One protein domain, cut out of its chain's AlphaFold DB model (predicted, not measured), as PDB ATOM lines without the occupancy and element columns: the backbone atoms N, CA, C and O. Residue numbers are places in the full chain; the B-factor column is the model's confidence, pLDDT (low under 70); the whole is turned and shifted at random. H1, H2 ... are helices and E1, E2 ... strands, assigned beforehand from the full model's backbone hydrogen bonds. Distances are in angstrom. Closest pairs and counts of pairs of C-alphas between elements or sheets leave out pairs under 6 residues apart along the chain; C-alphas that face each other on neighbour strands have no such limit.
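AT A GLANCE: This is residues 31 to 161 of the 170 residues of an uncharacterized protein of Gymnopus androsaceus JB14 (UniProt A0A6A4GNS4). A small antiparallel sheet of three strands, E1, E2 and E3, has H2 crossing over one face, with H1 beside H2, while H3 only grazes the sheet with its residues 92 to 99 and meets H4, which is not on the sheet, at their ends in a corner. Long links join many of these parts, and the link of residues 144 to 157 reaches 28 A from the mean of the C-alphas. The printed part has 131 residues, with elements in the order H1 E1 H2 H3 H4 E2 E3 and sheet order E1 E2 E3; its class is mixed. It is compact, with a radius of gyration of the C-alphas of 15.7 A and spans of 47 by 34 by 28 A.

HOW THE PARTS SIT: H1, residues 31 to 39, is close but not clearly touching H2, residues 77 to 88; their closest C-alphas, Cys 37 and Val 82, are 5.6 A apart. They run opposite ways at a shallow tilt of 14 degrees. E1, residues 56 to 62, is antiparallel to E2, residues 139 to 143; N 57 and O 142 are 2.8 A apart, within hydrogen-bond range. H2 is on the sheet at a height of 9.9 A and runs across the strands, at 78 degrees to E1 on the local plane. H3, residues 90 to 106, only grazes the sheet. H3 and H4, residues 108 to 124, touch only at the corner; the closest C-alphas, Lys 104 and Tyr 111, are 5.3 A apart. E2 and E3, residues 158 to 160, form a hairpin; N 141 and O 160 are 2.6 A apart, within hydrogen-bond range. In H1, H2, H3 and H4 every O i to N i+4 pair is within hydrogen-bond range.

IN THESE COORDINATES: H1 begins at C-alpha 31 (182.604, 164.022, 175.663). E1 is 15.5 A long, H2 16.1 A, and H3 and H4 24.1 A each. E3 ends at C-alpha 160 (192.639, 164.418, 161.474).

THE WHOLE: The C-alphas farthest apart, those of Trp 124 and Gly 151, are 49.6 A apart. The printed part has no cut. The links H1 to E1, E1 to H2, H4 to E2 and E2 to E3 are long. Residues 31 to 54 and 144 to 161 have pLDDT under 70.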
ATOM      1  N   LEU A  31     181.542 164.733 174.960       44.72
ATOM      2  CA  LEU A  31     182.604 164.022 175.663       44.72
ATOM      3  C   LEU A  31     182.117 162.776 176.417       44.72
ATOM      4  O   LEU A  31     182.886 161.836 176.478       44.72
ATOM      5  N   GLU A  32     180.879 162.683 176.915       49.66
ATOM      6  CA  GLU A  32     180.394 161.482 177.633       49.66
ATOM      7  C   GLU A  32     180.162 160.295 176.688       49.66
ATOM      8  O   GLU A  32     180.568 159.168 176.976       49.66
ATOM      9  N   LEU A  33     179.558 160.544 175.518       47.19
ATOM     10  CA  LEU A  33     179.416 159.531 174.465       47.19
ATOM     11  C   LEU A  33     180.797 159.099 173.963       47.19
ATOM     12  O   LEU A  33     181.043 157.915 173.738       47.19
ATOM     13  N   ILE A  34     181.697 160.069 173.805       50.22
ATOM     14  CA  ILE A  34     183.071 159.848 173.375       50.22
ATOM     15  C   ILE A  34     183.832 159.034 174.436       50.22
ATOM     16  O   ILE A  34     184.414 158.015 174.093       50.22
ATOM     17  N   GLU A  35     183.759 159.387 175.721       53.91
ATOM     18  CA  GLU A  35     184.346 158.645 176.846       53.91
ATOM     19  C   GLU A  35     183.805 157.222 176.950       53.91
ATOM     20  O   GLU A  35     184.575 156.286 177.169       53.91
ATOM     21  N   GLN A  36     182.497 157.031 176.776       53.34
ATOM     22  CA  GLN A  36     181.900 155.702 176.788       53.34
ATOM     23  C   GLN A  36     182.395 154.867 175.599       53.34
ATOM     24  O   GLN A  36     182.826 153.729 175.778       53.34
ATOM     25  N   CYS A  37     182.436 155.458 174.404       48.53
ATOM     26  CA  CYS A  37     183.027 154.841 173.220       48.53
ATOM     27  C   CYS A  37     184.524 154.516 173.406       48.53
ATOM     28  O   CYS A  37     185.005 153.508 172.886       48.53
ATOM     29  N   TRP A  38     185.257 155.332 174.170       55.00
ATOM     30  CA  TRP A  38     186.673 155.125 174.487       55.00
ATOM     31  C   TRP A  38     186.911 154.035 175.528       55.00
ATOM     32  O   TRP A  38     187.876 153.281 175.396       55.00
ATOM     33  N   LYS A  39     186.047 153.905 176.541       56.28
ATOM     34  CA  LYS A  39     186.098 152.791 177.510       56.28
ATOM     35  C   LYS A  39     185.961 151.446 176.802       56.28
ATOM     36  O   LYS A  39     186.589 150.462 177.197       56.28
ATOM     37  N   ASP A  40     185.206 151.429 175.709       55.06
ATOM     38  CA  ASP A  40     185.043 150.262 174.857       55.06
ATOM     39  C   ASP A  40     186.159 150.068 173.815       55.06
ATOM     40  O   ASP A  40     186.172 149.092 173.062       55.06
ATOM     41  N   TRP A  41     187.158 150.940 173.773       50.25
ATOM     42  CA  TRP A  41     188.179 150.913 172.736       50.25
ATOM     43  C   TRP A  41     189.378 150.009 173.094       50.25
ATOM     44  O   TRP A  41     189.954 150.114 174.177       50.25
ATOM     45  N   LYS A  42     189.824 149.139 172.168       52.09
ATOM     46  CA  LYS A  42     191.102 148.397 172.280       52.09
ATOM     47  C   LYS A  42     191.989 148.631 171.054       52.09
ATOM     48  O   LYS A  42     191.586 148.375 169.919       52.09
ATOM     49  N   CYS A  43     193.219 149.082 171.296       46.22
ATOM     50  CA  CYS A  43     194.232 149.317 170.268       46.22
ATOM     51  C   CYS A  43     195.117 148.084 170.084       46.22
ATOM     52  O   CYS A  43     195.759 147.660 171.037       46.22
ATOM     53  N   ASN A  44     195.214 147.580 168.852       43.88
ATOM     54  CA  ASN A  44     196.182 146.543 168.458       43.88
ATOM     55  C   ASN A  44     197.251 147.078 167.473       43.88
ATOM     56  O   ASN A  44     197.882 146.303 166.762       43.88
ATOM     57  N   GLY A  45     197.431 148.401 167.375       44.31
ATOM     58  CA  GLY A  45     198.368 149.024 166.430       44.31
ATOM     59  C   GLY A  45     199.807 149.094 166.953       44.31
ATOM     60  O   GLY A  45     200.023 149.309 168.144       44.31
ATOM     61  N   LYS A  46     200.791 148.948 166.053       44.09
ATOM     62  CA  LYS A  46     202.201 149.291 166.319       44.09
ATOM     63  C   LYS A  46     202.317 150.796 166.588       44.09
ATOM     64  O   LYS A  46     201.818 151.593 165.803       44.09
ATOM     65  N   LEU A  47     203.008 151.144 167.672       42.84
ATOM     66  CA  LEU A  47     203.167 152.490 168.245       42.84
ATOM     67  C   LEU A  47     204.075 153.451 167.447       42.84
ATOM     68  O   LEU A  47     204.468 154.480 167.981       42.84
ATOM     69  N   ASP A  48     204.407 153.149 166.191       42.06
ATOM     70  CA  ASP A  48     205.332 153.971 165.401       42.06
ATOM     71  C   ASP A  48     204.583 154.810 164.364       42.06
ATOM     72  O   ASP A  48     204.445 154.451 163.191       42.06
ATOM     73  N   HIS A  49     204.073 155.952 164.814       43.31
ATOM     74  CA  HIS A  49     203.736 157.080 163.953       43.31
ATOM     75  C   HIS A  49     204.427 158.295 164.575       43.31
ATOM     76  O   HIS A  49     204.101 158.702 165.688       43.31
ATOM     77  N   THR A  50     205.395 158.877 163.876       44.91
ATOM     78  CA  THR A  50     206.350 159.900 164.345       44.91
ATOM     79  C   THR A  50     205.745 161.240 164.809       44.91
ATOM     80  O   THR A  50     206.482 162.198 165.016       44.91
ATOM     81  N   CYS A  51     204.425 161.342 165.000       46.97
ATOM     82  CA  CYS A  51     203.743 162.583 165.382       46.97
ATOM     83  C   CYS A  51     202.892 162.499 166.668       46.97
ATOM     84  O   CYS A  51     202.342 163.523 167.069       46.97
ATOM     85  N   SER A  52     202.783 161.341 167.336       42.69
ATOM     86  CA  SER A  52     202.326 161.247 168.740       42.69
ATOM     87  C   SER A  52     202.288 159.799 169.231       42.69
ATOM     88  O   SER A  52     201.901 158.914 168.475       42.69
ATOM     89  N   THR A  53     202.525 159.573 170.525       58.69
ATOM     90  CA  THR A  53     202.366 158.287 171.249       58.69
ATOM     91  C   THR A  53     200.906 157.811 171.363       58.69
ATOM     92  O   THR A  53     200.570 156.957 172.185       58.69
ATOM     93  N   PHE A  54     200.006 158.400 170.579       61.31
ATOM     94  CA  PHE A  54     198.577 158.181 170.665       61.31
ATOM     95  C   PHE A  54     198.117 157.237 169.562       61.31
ATOM     96  O   PHE A  54     198.463 157.441 168.397       61.31
ATOM     97  N   PRO A  55     197.328 156.206 169.901       71.38
ATOM     98  CA  PRO A  55     196.754 155.343 168.892       71.38
ATOM     99  C   PRO A  55     195.870 156.159 167.944       71.38
ATOM    100  O   PRO A  55     195.013 156.929 168.375       71.38
ATOM    101  N   ALA A  56     196.094 155.971 166.647       80.75
ATOM    102  CA  ALA A  56     195.362 156.627 165.575       80.75
ATOM    103  C   ALA A  56     194.562 155.597 164.774       80.75
ATOM    104  O   ALA A  56     195.000 154.461 164.577       80.75
ATOM    105  N   GLN A  57     193.365 155.976 164.338       85.06
ATOM    106  CA  GLN A  57     192.438 155.100 163.624       85.06
ATOM    107  C   GLN A  57     191.809 155.834 162.463       85.06
ATOM    108  O   GLN A  57     191.242 156.905 162.639       85.06
ATOM    109  N   VAL A  58     191.899 155.245 161.278       87.88
ATOM    110  CA  VAL A  58     191.422 155.858 160.038       87.88
ATOM    111  C   VAL A  58     190.090 155.235 159.648       87.88
ATOM    112  O   VAL A  58     190.063 154.036 159.438       87.88
ATOM    113  N   ILE A  59     189.022 156.012 159.490       91.12
ATOM    114  CA  ILE A  59     187.742 155.586 158.897       91.12
ATOM    115  C   ILE A  59     187.526 156.295 157.555       91.12
ATOM    116  O   ILE A  59     187.990 157.417 157.364       91.12
ATOM    117  N   GLY A  60     186.828 155.664 156.615       92.38
ATOM    118  CA  GLY A  60     186.537 156.196 155.281       92.38
ATOM    119  C   GLY A  60     187.021 155.242 154.205       92.38
ATOM    120  O   GLY A  60     186.980 154.030 154.411       92.38
ATOM    121  N   TYR A  61     187.503 155.764 153.084       92.44
ATOM    122  CA  TYR A  61     188.048 154.950 152.001       92.44
ATOM    123  C   TYR A  61     189.379 155.504 151.489       92.44
ATOM    124  O   TYR A  61     189.614 156.712 151.485       92.44
ATOM    125  N   SER A  62     190.288 154.609 151.106       87.69
ATOM    126  CA  SER A  62     191.620 154.966 150.603       87.69
ATOM    127  C   SER A  62     192.232 153.818 149.803       87.69
ATOM    128  O   SER A  62     191.754 152.684 149.861       87.69
ATOM    129  N   HIS A  63     193.256 154.128 149.007       81.50
ATOM    130  CA  HIS A  63     194.097 153.144 148.330       81.50
ATOM    131  C   HIS A  63     195.445 153.150 149.055       81.50
ATOM    132  O   HIS A  63     196.108 154.182 149.112       81.50
ATOM    133  N   GLY A  64     195.789 152.050 149.727       77.62
ATOM    134  CA  GLY A  64     196.977 151.978 150.580       77.62
ATOM    135  C   GLY A  64     196.922 150.850 151.611       77.62
ATOM    136  O   GLY A  64     195.972 150.073 151.662       77.62
ATOM    137  N   GLY A  65     197.967 150.721 152.437       71.81
ATOM    138  CA  GLY A  65     198.011 149.722 153.517       71.81
ATOM    139  C   GLY A  65     198.021 148.263 153.041       71.81
ATOM    140  O   GLY A  65     197.514 147.388 153.740       71.81
ATOM    141  N   GLY A  66     198.552 148.007 151.842       79.31
ATOM    142  CA  GLY A  66     198.556 146.681 151.214       79.31
ATOM    143  C   GLY A  66     197.261 146.326 150.474       79.31
ATOM    144  O   GLY A  66     197.114 145.197 150.013       79.31
ATOM    145  N   GLN A  67     196.318 147.265 150.350       75.38
ATOM    146  CA  GLN A  67     195.147 147.086 149.495       75.38
ATOM    147  C   GLN A  67     195.544 147.173 148.017       75.38
ATOM    148  O   GLN A  67     196.298 148.055 147.617       75.38
ATOM    149  N   ILE A  68     195.013 146.251 147.213       84.75
ATOM    150  CA  ILE A  68     195.249 146.193 145.762       84.75
ATOM    151  C   ILE A  68     194.348 147.202 145.031       84.75
ATOM    152  O   ILE A  68     194.734 147.783 144.019       84.75
ATOM    153  N   GLU A  69     193.160 147.455 145.577       86.75
ATOM    154  CA  GLU A  69     192.168 148.373 145.028       86.75
ATOM    155  C   GLU A  69     191.642 149.346 146.089       86.75
ATOM    156  O   GLU A  69     191.788 149.122 147.291       86.75
ATOM    157  N   LEU A  70     190.994 150.420 145.632       88.12
ATOM    158  CA  LEU A  70     190.354 151.398 146.502       88.12
ATOM    159  C   LEU A  70     189.194 150.739 147.259       88.12
ATOM    160  O   LEU A  70     188.262 150.200 146.644       88.12
ATOM    161  N   SER A  71     189.223 150.794 148.590       90.69
ATOM    162  CA  SER A  71     188.161 150.225 149.419       90.69
ATOM    163  C   SER A  71     187.951 150.993 150.726       90.69
ATOM    164  O   SER A  71     188.796 151.786 151.146       90.69
ATOM    165  N   ASN A  72     186.794 150.774 151.362       93.06
ATOM    166  CA  ASN A  72     186.535 151.306 152.699       93.06
ATOM    167  C   ASN A  72     187.497 150.668 153.714       93.06
ATOM    168  O   ASN A  72     187.764 149.462 153.651       93.06
ATOM    169  N   THR A  73     187.980 151.446 154.683       89.56
ATOM    170  CA  THR A  73     188.839 150.932 155.748       89.56
ATOM    171  C   THR A  73     188.116 149.842 156.531       89.56
ATOM    172  O   THR A  73     186.973 149.995 156.964       89.56
ATOM    173  N   LYS A  74     188.797 148.708 156.714       90.81
ATOM    174  CA  LYS A  74     188.258 147.558 157.438       90.81
ATOM    175  C   LYS A  74     188.584 147.686 158.920       90.81
ATOM    176  O   LYS A  74     189.743 147.839 159.297       90.81
ATOM    177  N   HIS A  75     187.562 147.548 159.757       88.38
ATOM    178  CA  HIS A  75     187.691 147.543 161.211       88.38
ATOM    179  C   HIS A  75     186.990 146.325 161.806       88.38
ATOM    180  O   HIS A  75     186.033 145.801 161.236       88.38
ATOM    181  N   PHE A  76     187.424 145.909 162.998       90.00
ATOM    182  CA  PHE A  76     186.617 145.019 163.828       90.00
ATOM    183  C   PHE A  76     185.270 145.679 164.139       90.00
ATOM    184  O   PHE A  76     185.222 146.887 164.370       90.00
ATOM    185  N   ILE A  77     184.201 144.879 164.214       90.25
ATOM    186  CA  ILE A  77     182.815 145.347 164.405       90.25
ATOM    187  C   ILE A  77     182.704 146.342 165.573       90.25
ATOM    188  O   ILE A  77     182.086 147.393 165.435       90.25
ATOM    189  N   ARG A  78     183.371 146.061 166.699       87.62
ATOM    190  CA  ARG A  78     183.380 146.947 167.874       87.62
ATOM    191  C   ARG A  78     183.938 148.341 167.564       87.62
ATOM    192  O   ARG A  78     183.310 149.338 167.901       87.62
ATOM    193  N   ASN A  79     185.091 148.404 166.901       85.56
ATOM    194  CA  ASN A  79     185.738 149.666 166.549       85.56
ATOM    195  C   ASN A  79     184.937 150.406 165.475       85.56
ATOM    196  O   ASN A  79     184.795 151.620 165.554       85.56
ATOM    197  N   LEU A  80     184.369 149.676 164.509       90.88
ATOM    198  CA  LEU A  80     183.513 150.256 163.477       90.88
ATOM    199  C   LEU A  80     182.286 150.945 164.085       90.88
ATOM    200  O   LEU A  80     181.968 152.059 163.687       90.88
ATOM    201  N   ASN A  81     181.639 150.330 165.079       90.88
ATOM    202  CA  ASN A  81     180.488 150.924 165.764       90.88
ATOM    203  C   ASN A  81     180.851 152.249 166.447       90.88
ATOM    204  O   ASN A  81     180.127 153.231 166.300       90.88
ATOM    205  N   VAL A  82     181.994 152.291 167.137       89.06
ATOM    206  CA  VAL A  82     182.498 153.520 167.764       89.06
ATOM    207  C   VAL A  82     182.818 154.584 166.713       89.06
ATOM    208  O   VAL A  82     182.371 155.722 166.834       89.06
ATOM    209  N   LEU A  83     183.553 154.229 165.659       89.38
ATOM    210  CA  LEU A  83     183.922 155.175 164.607       89.38
ATOM    211  C   LEU A  83     182.680 155.721 163.886       89.38
ATOM    212  O   LEU A  83     182.601 156.924 163.650       89.38
ATOM    213  N   ASN A  84     181.680 154.873 163.623       92.81
ATOM    214  CA  ASN A  84     180.395 155.269 163.046       92.81
ATOM    215  C   ASN A  84     179.616 156.221 163.962       92.81
ATOM    216  O   ASN A  84     179.060 157.209 163.480       92.81
ATOM    217  N   ALA A  85     179.600 155.964 165.274       90.62
ATOM    218  CA  ALA A  85     178.989 156.867 166.248       90.62
ATOM    219  C   ALA A  85     179.688 158.236 166.264       90.62
ATOM    220  O   ALA A  85     179.019 159.268 166.304       90.62
ATOM    221  N   ILE A  86     181.021 158.255 166.157       89.06
ATOM    222  CA  ILE A  86     181.814 159.486 166.093       89.06
ATOM    223  C   ILE A  86     181.502 160.283 164.820       89.06
ATOM    224  O   ILE A  86     181.162 161.460 164.916       89.06
ATOM    225  N   VAL A  87     181.566 159.678 163.628       91.50
ATOM    226  CA  VAL A  87     181.315 160.412 162.366       91.50
ATOM    227  C   VAL A  87     179.851 160.840 162.206       91.50
ATOM    228  O   VAL A  87     179.561 161.837 161.542       91.50
ATOM    229  N   SER A  88     178.926 160.138 162.865       92.75
ATOM    230  CA  SER A  88     177.504 160.503 162.905       92.75
ATOM    231  C   SER A  88     177.188 161.587 163.941       92.75
ATOM    232  O   SER A  88     176.096 162.154 163.914       92.75
ATOM    233  N   ASN A  89     178.113 161.904 164.852       90.62
ATOM    234  CA  ASN A  89     177.889 162.902 165.890       90.62
ATOM    235  C   ASN A  89     177.820 164.322 165.278       90.62
ATOM    236  O   ASN A  89     178.743 164.720 164.557       90.62
ATOM    237  N   PRO A  90     176.790 165.132 165.599       92.06
ATOM    238  CA  PRO A  90     176.627 166.480 165.045       92.06
ATOM    239  C   PRO A  90     177.838 167.397 165.248       92.06
ATOM    240  O   PRO A  90     178.158 168.207 164.379       92.06
ATOM    241  N   THR A  91     178.553 167.240 166.363       87.69
ATOM    242  CA  THR A  91     179.763 168.012 166.675       87.69
ATOM    243  C   THR A  91     180.869 167.724 165.667       87.69
ATOM    244  O   THR A  91     181.473 168.644 165.116       87.69
ATOM    245  N   PHE A  92     181.097 166.447 165.357       87.38
ATOM    246  CA  PHE A  92     182.112 166.026 164.391       87.38
ATOM    247  C   PHE A  92     181.713 166.406 162.964       87.38
ATOM    248  O   PHE A  92     182.568 166.819 162.179       87.38
ATOM    249  N   GLN A  93     180.417 166.361 162.635       90.56
ATOM    250  CA  GLN A  93     179.929 166.885 161.356       90.56
ATOM    251  C   GLN A  93     180.149 168.397 161.227       90.56
ATOM    252  O   GLN A  93     180.577 168.861 160.169       90.56
ATOM    253  N   CYS A  94     179.908 169.160 162.297       91.50
ATOM    254  CA  CYS A  94     180.165 170.599 162.337       91.50
ATOM    255  C   CYS A  94     181.653 170.902 162.116       91.50
ATOM    256  O   CYS A  94     182.006 171.669 161.218       91.50
ATOM    257  N   ILE A  95     182.532 170.221 162.859       88.75
ATOM    258  CA  ILE A  95     183.990 170.327 162.714       88.75
ATOM    259  C   ILE A  95     184.424 170.015 161.278       88.75
ATOM    260  O   ILE A  95     185.182 170.781 160.680       88.75
ATOM    261  N   SER A  96     183.920 168.921 160.703       90.12
ATOM    262  CA  SER A  96     184.207 168.547 159.315       90.12
ATOM    263  C   SER A  96     183.746 169.630 158.336       90.12
ATOM    264  O   SER A  96     184.487 169.995 157.425       90.12
ATOM    265  N   GLY A  97     182.568 170.221 158.558       90.44
ATOM    266  CA  GLY A  97     182.055 171.338 157.767       90.44
ATOM    267  C   GLY A  97     182.936 172.590 157.832       90.44
ATOM    268  O   GLY A  97     183.186 173.214 156.796       90.44
ATOM    269  N   ILE A  98     183.458 172.933 159.014       90.81
ATOM    270  CA  ILE A  98     184.401 174.047 159.200       90.81
ATOM    271  C   ILE A  98     185.708 173.758 158.456       90.81
ATOM    272  O   ILE A  98     186.161 174.597 157.677       90.81
ATOM    273  N   ALA A  99     186.286 172.567 158.634       88.81
ATOM    274  CA  ALA A  99     187.524 172.163 157.966       88.81
ATOM    275  C   ALA A  99     187.383 172.176 156.434       88.81
ATOM    276  O   ALA A  99     188.250 172.694 155.726       88.81
ATOM    277  N   ASN A 100     186.258 171.666 155.930       92.62
ATOM    278  CA  ASN A 100     185.903 171.652 154.515       92.62
ATOM    279  C   ASN A 100     185.749 173.076 153.952       92.62
ATOM    280  O   ASN A 100     186.291 173.393 152.895       92.62
ATOM    281  N   SER A 101     185.070 173.964 154.686       92.94
ATOM    282  CA  SER A 101     184.903 175.373 154.300       92.94
ATOM    283  C   SER A 101     186.231 176.131 154.309       92.94
ATOM    284  O   SER A 101     186.510 176.902 153.391       92.94
ATOM    285  N   ALA A 102     187.082 175.875 155.304       90.94
ATOM    286  CA  ALA A 102     188.427 176.431 155.370       90.94
ATOM    287  C   ALA A 102     189.277 175.961 154.181       90.94
ATOM    288  O   ALA A 102     189.917 176.784 153.532       90.94
ATOM    289  N   HIS A 103     189.233 174.672 153.829       87.44
ATOM    290  CA  HIS A 103     189.914 174.155 152.638       87.44
ATOM    291  C   HIS A 103     189.426 174.832 151.360       87.44
ATOM    292  O   HIS A 103     190.242 175.322 150.583       87.44
ATOM    293  N   LYS A 104     188.106 174.950 151.181       93.38
ATOM    294  CA  LYS A 104     187.520 175.660 150.040       93.38
ATOM    295  C   LYS A 104     187.988 177.113 149.955       93.38
ATOM    296  O   LYS A 104     188.246 177.614 148.867       93.38
ATOM    297  N   ARG A 105     188.106 177.798 151.098       94.75
ATOM    298  CA  ARG A 105     188.503 179.211 151.158       94.75
ATOM    299  C   ARG A 105     189.999 179.423 150.928       94.75
ATOM    300  O   ARG A 105     190.361 180.337 150.195       94.75
ATOM    301  N   TYR A 106     190.849 178.633 151.579       92.75
ATOM    302  CA  TYR A 106     192.298 178.860 151.616       92.75
ATOM    303  C   TYR A 106     193.072 178.054 150.566       92.75
ATOM    304  O   TYR A 106     194.196 178.419 150.228       92.75
ATOM    305  N   ARG A 107     192.501 176.960 150.051       91.81
ATOM    306  CA  ARG A 107     193.112 176.075 149.045       91.81
ATOM    307  C   ARG A 107     192.080 175.660 147.974       91.81
ATOM    308  O   ARG A 107     191.862 174.465 147.789       91.81
ATOM    309  N   PRO A 108     191.452 176.614 147.257       93.44
ATOM    310  CA  PRO A 108     190.335 176.338 146.345       93.44
ATOM    311  C   PRO A 108     190.674 175.315 145.252       93.44
ATOM    312  O   PRO A 108     189.933 174.356 145.094       93.44
ATOM    313  N   ASN A 109     191.830 175.435 144.589       91.69
ATOM    314  CA  ASN A 109     192.230 174.492 143.533       91.69
ATOM    315  C   ASN A 109     192.366 173.052 144.063       91.69
ATOM    316  O   ASN A 109     191.973 172.093 143.408       91.69
ATOM    317  N   MET A 110     192.911 172.895 145.275       88.94
ATOM    318  CA  MET A 110     193.031 171.582 145.915       88.94
ATOM    319  C   MET A 110     191.662 171.051 146.335       88.94
ATOM    320  O   MET A 110     191.392 169.867 146.189       88.94
ATOM    321  N   TYR A 111     190.790 171.924 146.843       91.50
ATOM    322  CA  TYR A 111     189.417 171.572 147.184       91.50
ATOM    323  C   TYR A 111     188.628 171.088 145.961       91.50
ATOM    324  O   TYR A 111     187.961 170.063 146.051       91.50
ATOM    325  N   GLU A 112     188.709 171.800 144.835       93.62
ATOM    326  CA  GLU A 112     188.057 171.413 143.577       93.62
ATOM    327  C   GLU A 112     188.559 170.056 143.101       93.62
ATOM    328  O   GLU A 112     187.753 169.159 142.874       93.62
ATOM    329  N   HIS A 113     189.876 169.852 143.098       90.19
ATOM    330  CA  HIS A 113     190.462 168.571 142.725       90.19
ATOM    331  C   HIS A 113     190.020 167.416 143.641       90.19
ATOM    332  O   HIS A 113     189.682 166.332 143.171       90.19
ATOM    333  N   LEU A 114     189.980 167.636 144.962       89.50
ATOM    334  CA  LEU A 114     189.475 166.639 145.912       89.50
ATOM    335  C   LEU A 114     187.990 166.337 145.682       89.50
ATOM    336  O   LEU A 114     187.593 165.177 145.740       89.50
ATOM    337  N   LYS A 115     187.185 167.366 145.404       94.25
ATOM    338  CA  LYS A 115     185.755 167.228 145.124       94.25
ATOM    339  C   LYS A 115     185.509 166.413 143.854       94.25
ATOM    340  O   LYS A 115     184.730 165.468 143.894       94.25
ATOM    341  N   GLU A 116     186.175 166.762 142.755       92.94
ATOM    342  CA  GLU A 116     186.061 166.058 141.473       92.94
ATOM    343  C   GLU A 116     186.477 164.592 141.612       92.94
ATOM    344  O   GLU A 116     185.768 163.699 141.148       92.94
ATOM    345  N   ASN A 117     187.583 164.333 142.316       89.81
ATOM    346  CA  ASN A 117     188.035 162.975 142.590       89.81
ATOM    347  C   ASN A 117     187.018 162.198 143.441       89.81
ATOM    348  O   ASN A 117     186.674 161.076 143.087       89.81
ATOM    349  N   ASP A 118     186.512 162.766 144.541       89.62
ATOM    350  CA  ASP A 118     185.502 162.106 145.387       89.62
ATOM    351  C   ASP A 118     184.216 161.794 144.597       89.62
ATOM    352  O   ASP A 118     183.691 160.682 144.700       89.62
ATOM    353  N   GLU A 119     183.739 162.719 143.760       92.06
ATOM    354  CA  GLU A 119     182.573 162.509 142.892       92.06
ATOM    355  C   GLU A 119     182.826 161.403 141.857       92.06
ATOM    356  O   GLU A 119     182.011 160.484 141.728       92.06
ATOM    357  N   ALA A 120     183.971 161.426 141.171       90.44
ATOM    358  CA  ALA A 120     184.349 160.400 140.201       90.44
ATOM    359  C   ALA A 120     184.472 159.010 140.847       90.44
ATOM    360  O   ALA A 120     183.999 158.016 140.287       90.44
ATOM    361  N   LEU A 121     185.050 158.930 142.048       89.69
ATOM    362  CA  LEU A 121     185.185 157.680 142.795       89.69
ATOM    363  C   LEU A 121     183.827 157.103 143.202       89.69
ATOM    364  O   LEU A 121     183.636 155.891 143.097       89.69
ATOM    365  N   HIS A 122     182.871 157.943 143.601       90.56
ATOM    366  CA  HIS A 122     181.519 157.487 143.937       90.56
ATOM    367  C   HIS A 122     180.729 157.044 142.708       90.56
ATOM    368  O   HIS A 122     179.992 156.063 142.789       90.56
ATOM    369  N   LEU A 123     180.906 157.707 141.563       93.00
ATOM    370  CA  LEU A 123     180.315 157.259 140.298       93.00
ATOM    371  C   LEU A 123     180.875 155.902 139.862       93.00
ATOM    372  O   LEU A 123     180.135 155.059 139.355       93.00
ATOM    373  N   TRP A 124     182.170 155.680 140.074       92.00
ATOM    374  CA  TRP A 124     182.829 154.425 139.735       92.00
ATOM    375  C   TRP A 124     182.472 153.281 140.698       92.00
ATOM    376  O   TRP A 124     182.203 152.164 140.251       92.00
ATOM    377  N   LYS A 125     182.449 153.538 142.012       91.25
ATOM    378  CA  LYS A 125     182.223 152.523 143.052       91.25
ATOM    379  C   LYS A 125     181.253 153.041 144.115       91.25
ATOM    380  O   LYS A 125     181.650 153.562 145.153       91.25
ATOM    381  N   LEU A 126     179.964 152.787 143.888       94.25
ATOM    382  CA  LEU A 126     178.863 153.182 144.782       94.25
ATOM    383  C   LEU A 126     178.933 152.560 146.190       94.25
ATOM    384  O   LEU A 126     178.220 152.996 147.086       94.25
ATOM    385  N   SER A 127     179.760 151.528 146.393       94.38
ATOM    386  CA  SER A 127     179.958 150.905 147.707       94.38
ATOM    387  C   SER A 127     180.909 151.683 148.625       94.38
ATOM    388  O   SER A 127     181.053 151.315 149.794       94.38
ATOM    389  N   LEU A 128     181.568 152.736 148.130       92.38
ATOM    390  CA  LEU A 128     182.362 153.641 148.961       92.38
ATOM    391  C   LEU A 128     181.441 154.477 149.856       92.38
ATOM    392  O   LEU A 128     180.419 154.994 149.409       92.38
ATOM    393  N   CYS A 129     181.795 154.585 151.136       92.94
ATOM    394  CA  CYS A 129     180.989 155.289 152.127       92.94
ATOM    395  C   CYS A 129     181.669 156.598 152.536       92.94
ATOM    396  O   CYS A 129     182.776 156.585 153.081       92.94
ATOM    397  N   ARG A 130     180.998 157.736 152.319       91.75
ATOM    398  CA  ARG A 130     181.466 159.028 152.840       91.75
ATOM    399  C   ARG A 130     181.300 159.078 154.354       91.75
ATOM    400  O   ARG A 130     180.200 158.896 154.866       91.75
ATOM    401  N   ASN A 131     182.364 159.465 155.055       91.00
ATOM    402  CA  ASN A 131     182.297 159.750 156.492       91.00
ATOM    403  C   ASN A 131     181.375 160.935 156.800       91.00
ATOM    404  O   ASN A 131     180.614 160.917 157.760       91.00
ATOM    405  N   PHE A 132     181.474 161.987 155.983       91.38
ATOM    406  CA  PHE A 132     180.769 163.246 156.178       91.38
ATOM    407  C   PHE A 132     180.120 163.668 154.854       91.38
ATOM    408  O   PHE A 132     180.839 164.035 153.927       91.38
ATOM    409  N   PRO A 133     178.779 163.671 154.741       89.62
ATOM    410  CA  PRO A 133     178.091 163.859 153.458       89.62
ATOM    411  C   PRO A 133     178.416 165.161 152.709       89.62
ATOM    412  O   PRO A 133     178.272 165.220 151.493       89.62
ATOM    413  N   LYS A 134     178.824 166.214 153.431       89.00
ATOM    414  CA  LYS A 134     179.099 167.558 152.889       89.00
ATOM    415  C   LYS A 134     180.593 167.892 152.811       89.00
ATOM    416  O   LYS A 134     180.949 169.065 152.697       89.00
ATOM    417  N   SER A 135     181.455 166.889 152.929       92.25
ATOM    418  CA  SER A 135     182.904 167.058 152.981       92.25
ATOM    419  C   SER A 135     183.577 166.418 151.774       92.25
ATOM    420  O   SER A 135     183.154 165.349 151.348       92.25
ATOM    421  N   VAL A 136     184.629 167.049 151.247       92.19
ATOM    422  CA  VAL A 136     185.432 166.508 150.127       92.19
ATOM    423  C   VAL A 136     186.458 165.466 150.577       92.19
ATOM    424  O   VAL A 136     187.246 164.971 149.776       92.19
ATOM    425  N   PHE A 137     186.511 165.165 151.873       90.25
ATOM    426  CA  PHE A 137     187.516 164.270 152.418       90.25
ATOM    427  C   PHE A 137     187.055 162.808 152.422       90.25
ATOM    428  O   PHE A 137     186.108 162.440 153.119       90.25
ATOM    429  N   ALA A 138     187.806 161.964 151.713       90.12
ATOM    430  CA  ALA A 138     187.575 160.524 151.601       90.12
ATOM    431  C   ALA A 138     187.781 159.746 152.915       90.12
ATOM    432  O   ALA A 138     187.100 158.754 153.175       90.12
ATOM    433  N   ALA A 139     188.719 160.193 153.757       90.81
ATOM    434  CA  ALA A 139     189.109 159.500 154.980       90.81
ATOM    435  C   ALA A 139     189.391 160.455 156.148       90.81
ATOM    436  O   ALA A 139     189.845 161.585 155.969       90.81
ATOM    437  N   THR A 140     189.148 159.951 157.355       88.75
ATOM    438  CA  THR A 140     189.263 160.649 158.636       88.75
ATOM    439  C   THR A 140     190.074 159.803 159.603       88.75
ATOM    440  O   THR A 140     189.698 158.681 159.914       88.75
ATOM    441  N   THR A 141     191.157 160.354 160.127       86.31
ATOM    442  CA  THR A 141     192.018 159.765 161.149       86.31
ATOM    443  C   THR A 141     191.682 160.334 162.528       86.31
ATOM    444  O   THR A 141     191.937 161.495 162.821       86.31
ATOM    445  N   ILE A 142     191.148 159.520 163.424       84.12
ATOM    446  CA  ILE A 142     190.849 159.883 164.810       84.12
ATOM    447  C   ILE A 142     192.028 159.452 165.686       84.12
ATOM    448  O   ILE A 142     192.400 158.281 165.682       84.12
ATOM    449  N   ASN A 143     192.612 160.385 166.439       80.56
ATOM    450  CA  ASN A 143     193.692 160.092 167.384       80.56
ATOM    451  C   ASN A 143     193.154 160.092 168.815       80.56
ATOM    452  O   ASN A 143     192.488 161.045 169.228       80.56
ATOM    453  N   SER A 144     193.473 159.045 169.571       69.94
ATOM    454  CA  SER A 144     193.066 158.879 170.966       69.94
ATOM    455  C   SER A 144     194.194 159.304 171.898       69.94
ATOM    456  O   SER A 144     195.124 158.539 172.157       69.94
ATOM    457  N   GLY A 145     194.107 160.517 172.432       58.94
ATOM    458  CA  GLY A 145     194.904 160.905 173.590       58.94
ATOM    459  C   GLY A 145     194.597 160.000 174.787       58.94
ATOM    460  O   GLY A 145     193.430 159.866 175.138       58.94
ATOM    461  N   LYS A 146     195.596 159.392 175.440       47.44
ATOM    462  CA  LYS A 146     195.460 159.040 176.866       47.44
ATOM    463  C   LYS A 146     195.953 160.228 177.680       47.44
ATOM    464  O   LYS A 146     197.006 160.772 177.352       47.44
ATOM    465  N   GLU A 147     195.238 160.589 178.743       43.81
ATOM    466  CA  GLU A 147     195.800 161.440 179.797       43.81
ATOM    467  C   GLU A 147     197.115 160.815 180.286       43.81
ATOM    468  O   GLU A 147     197.158 159.661 180.725       43.81
ATOM    469  N   GLY A 148     198.213 161.558 180.149       39.78
ATOM    470  CA  GLY A 148     199.456 161.242 180.844       39.78
ATOM    471  C   GLY A 148     199.287 161.460 182.349       39.78
ATOM    472  O   GLY A 148     198.399 162.187 182.783       39.78
ATOM    473  N   LYS A 149     200.161 160.850 183.159       41.22
ATOM    474  CA  LYS A 149     200.170 160.995 184.630       41.22
ATOM    475  C   LYS A 149     200.545 162.405 185.123       41.22
ATOM    476  O   LYS A 149     200.499 162.652 186.324       41.22
ATOM    477  N   ASP A 150     200.867 163.320 184.215       38.19
ATOM    478  CA  ASP A 150     201.387 164.655 184.508       38.19
ATOM    479  C   ASP A 150     200.283 165.723 184.422       38.19
ATOM    480  O   ASP A 150     200.396 166.693 183.680       38.19
ATOM    481  N   GLY A 151     199.194 165.545 185.177       35.69
ATOM    482  CA  GLY A 151     198.134 166.552 185.315       35.69
ATOM    483  C   GLY A 151     197.373 166.902 184.017       35.69
ATOM    484  O   GLY A 151     197.680 166.412 182.931       35.69
ATOM    485  N   PRO A 152     196.318 167.732 184.110       33.97
ATOM    486  CA  PRO A 152     195.363 167.913 183.024       33.97
ATOM    487  C   PRO A 152     195.954 168.765 181.893       33.97
ATOM    488  O   PRO A 152     195.840 169.993 181.886       33.97
ATOM    489  N   SER A 153     196.514 168.121 180.871       35.62
ATOM    490  CA  SER A 153     196.509 168.708 179.532       35.62
ATOM    491  C   SER A 153     195.092 168.579 178.981       35.62
ATOM    492  O   SER A 153     194.737 167.555 178.406       35.62
ATOM    493  N   LYS A 154     194.294 169.630 179.191       34.12
ATOM    494  CA  LYS A 154     192.908 169.786 178.729       34.12
ATOM    495  C   LYS A 154     192.736 169.299 177.280       34.12
ATOM    496  O   LYS A 154     193.267 169.913 176.360       34.12
ATOM    497  N   ASP A 155     192.016 168.191 177.126       36.38
ATOM    498  CA  ASP A 155     191.317 167.710 175.931       36.38
ATOM    499  C   ASP A 155     191.952 168.024 174.568       36.38
ATOM    500  O   ASP A 155     191.567 168.961 173.868       36.38
ATOM    501  N   LEU A 156     192.862 167.156 174.119       31.69
ATOM    502  CA  LEU A 156     193.260 167.095 172.711       31.69
ATOM    503  C   LEU A 156     192.617 165.880 172.042       31.69
ATOM    504  O   LEU A 156     193.248 164.844 171.830       31.69
ATOM    505  N   GLN A 157     191.344 166.015 171.678       40.31
ATOM    506  CA  GLN A 157     190.732 165.126 170.694       40.31
ATOM    507  C   GLN A 157     191.112 165.618 169.302       40.31
ATOM    508  O   GLN A 157     190.743 166.716 168.884       40.31
ATOM    509  N   ARG A 158     191.884 164.810 168.574       36.19
ATOM    510  CA  ARG A 158     192.370 165.180 167.245       36.19
ATOM    511  C   ARG A 158     191.662 164.355 166.190       36.19
ATOM    512  O   ARG A 158     192.021 163.204 165.937       36.19
ATOM    513  N   ILE A 159     190.688 164.985 165.546       37.34
ATOM    514  CA  ILE A 159     190.129 164.523 164.279       37.34
ATOM    515  C   ILE A 159     191.055 165.055 163.194       37.34
ATOM    516  O   ILE A 159     191.004 166.221 162.812       37.34
ATOM    517  N   SER A 160     191.954 164.204 162.734       42.88
ATOM    518  CA  SER A 160     192.639 164.418 161.474       42.88
ATOM    519  C   SER A 160     191.685 164.007 160.364       42.88
ATOM    520  O   SER A 160     191.034 162.976 160.442       42.88
ATOM    521  N   VAL A 161     191.575 164.807 159.321       39.78
ATOM    522  CA  VAL A 161     190.862 164.413 158.113       39.78
ATOM    523  C   VAL A 161     191.884 164.522 156.997       39.78
ATOM    524  O   VAL A 161     192.155 165.615 156.515       39.78
TER     525      VAL A 161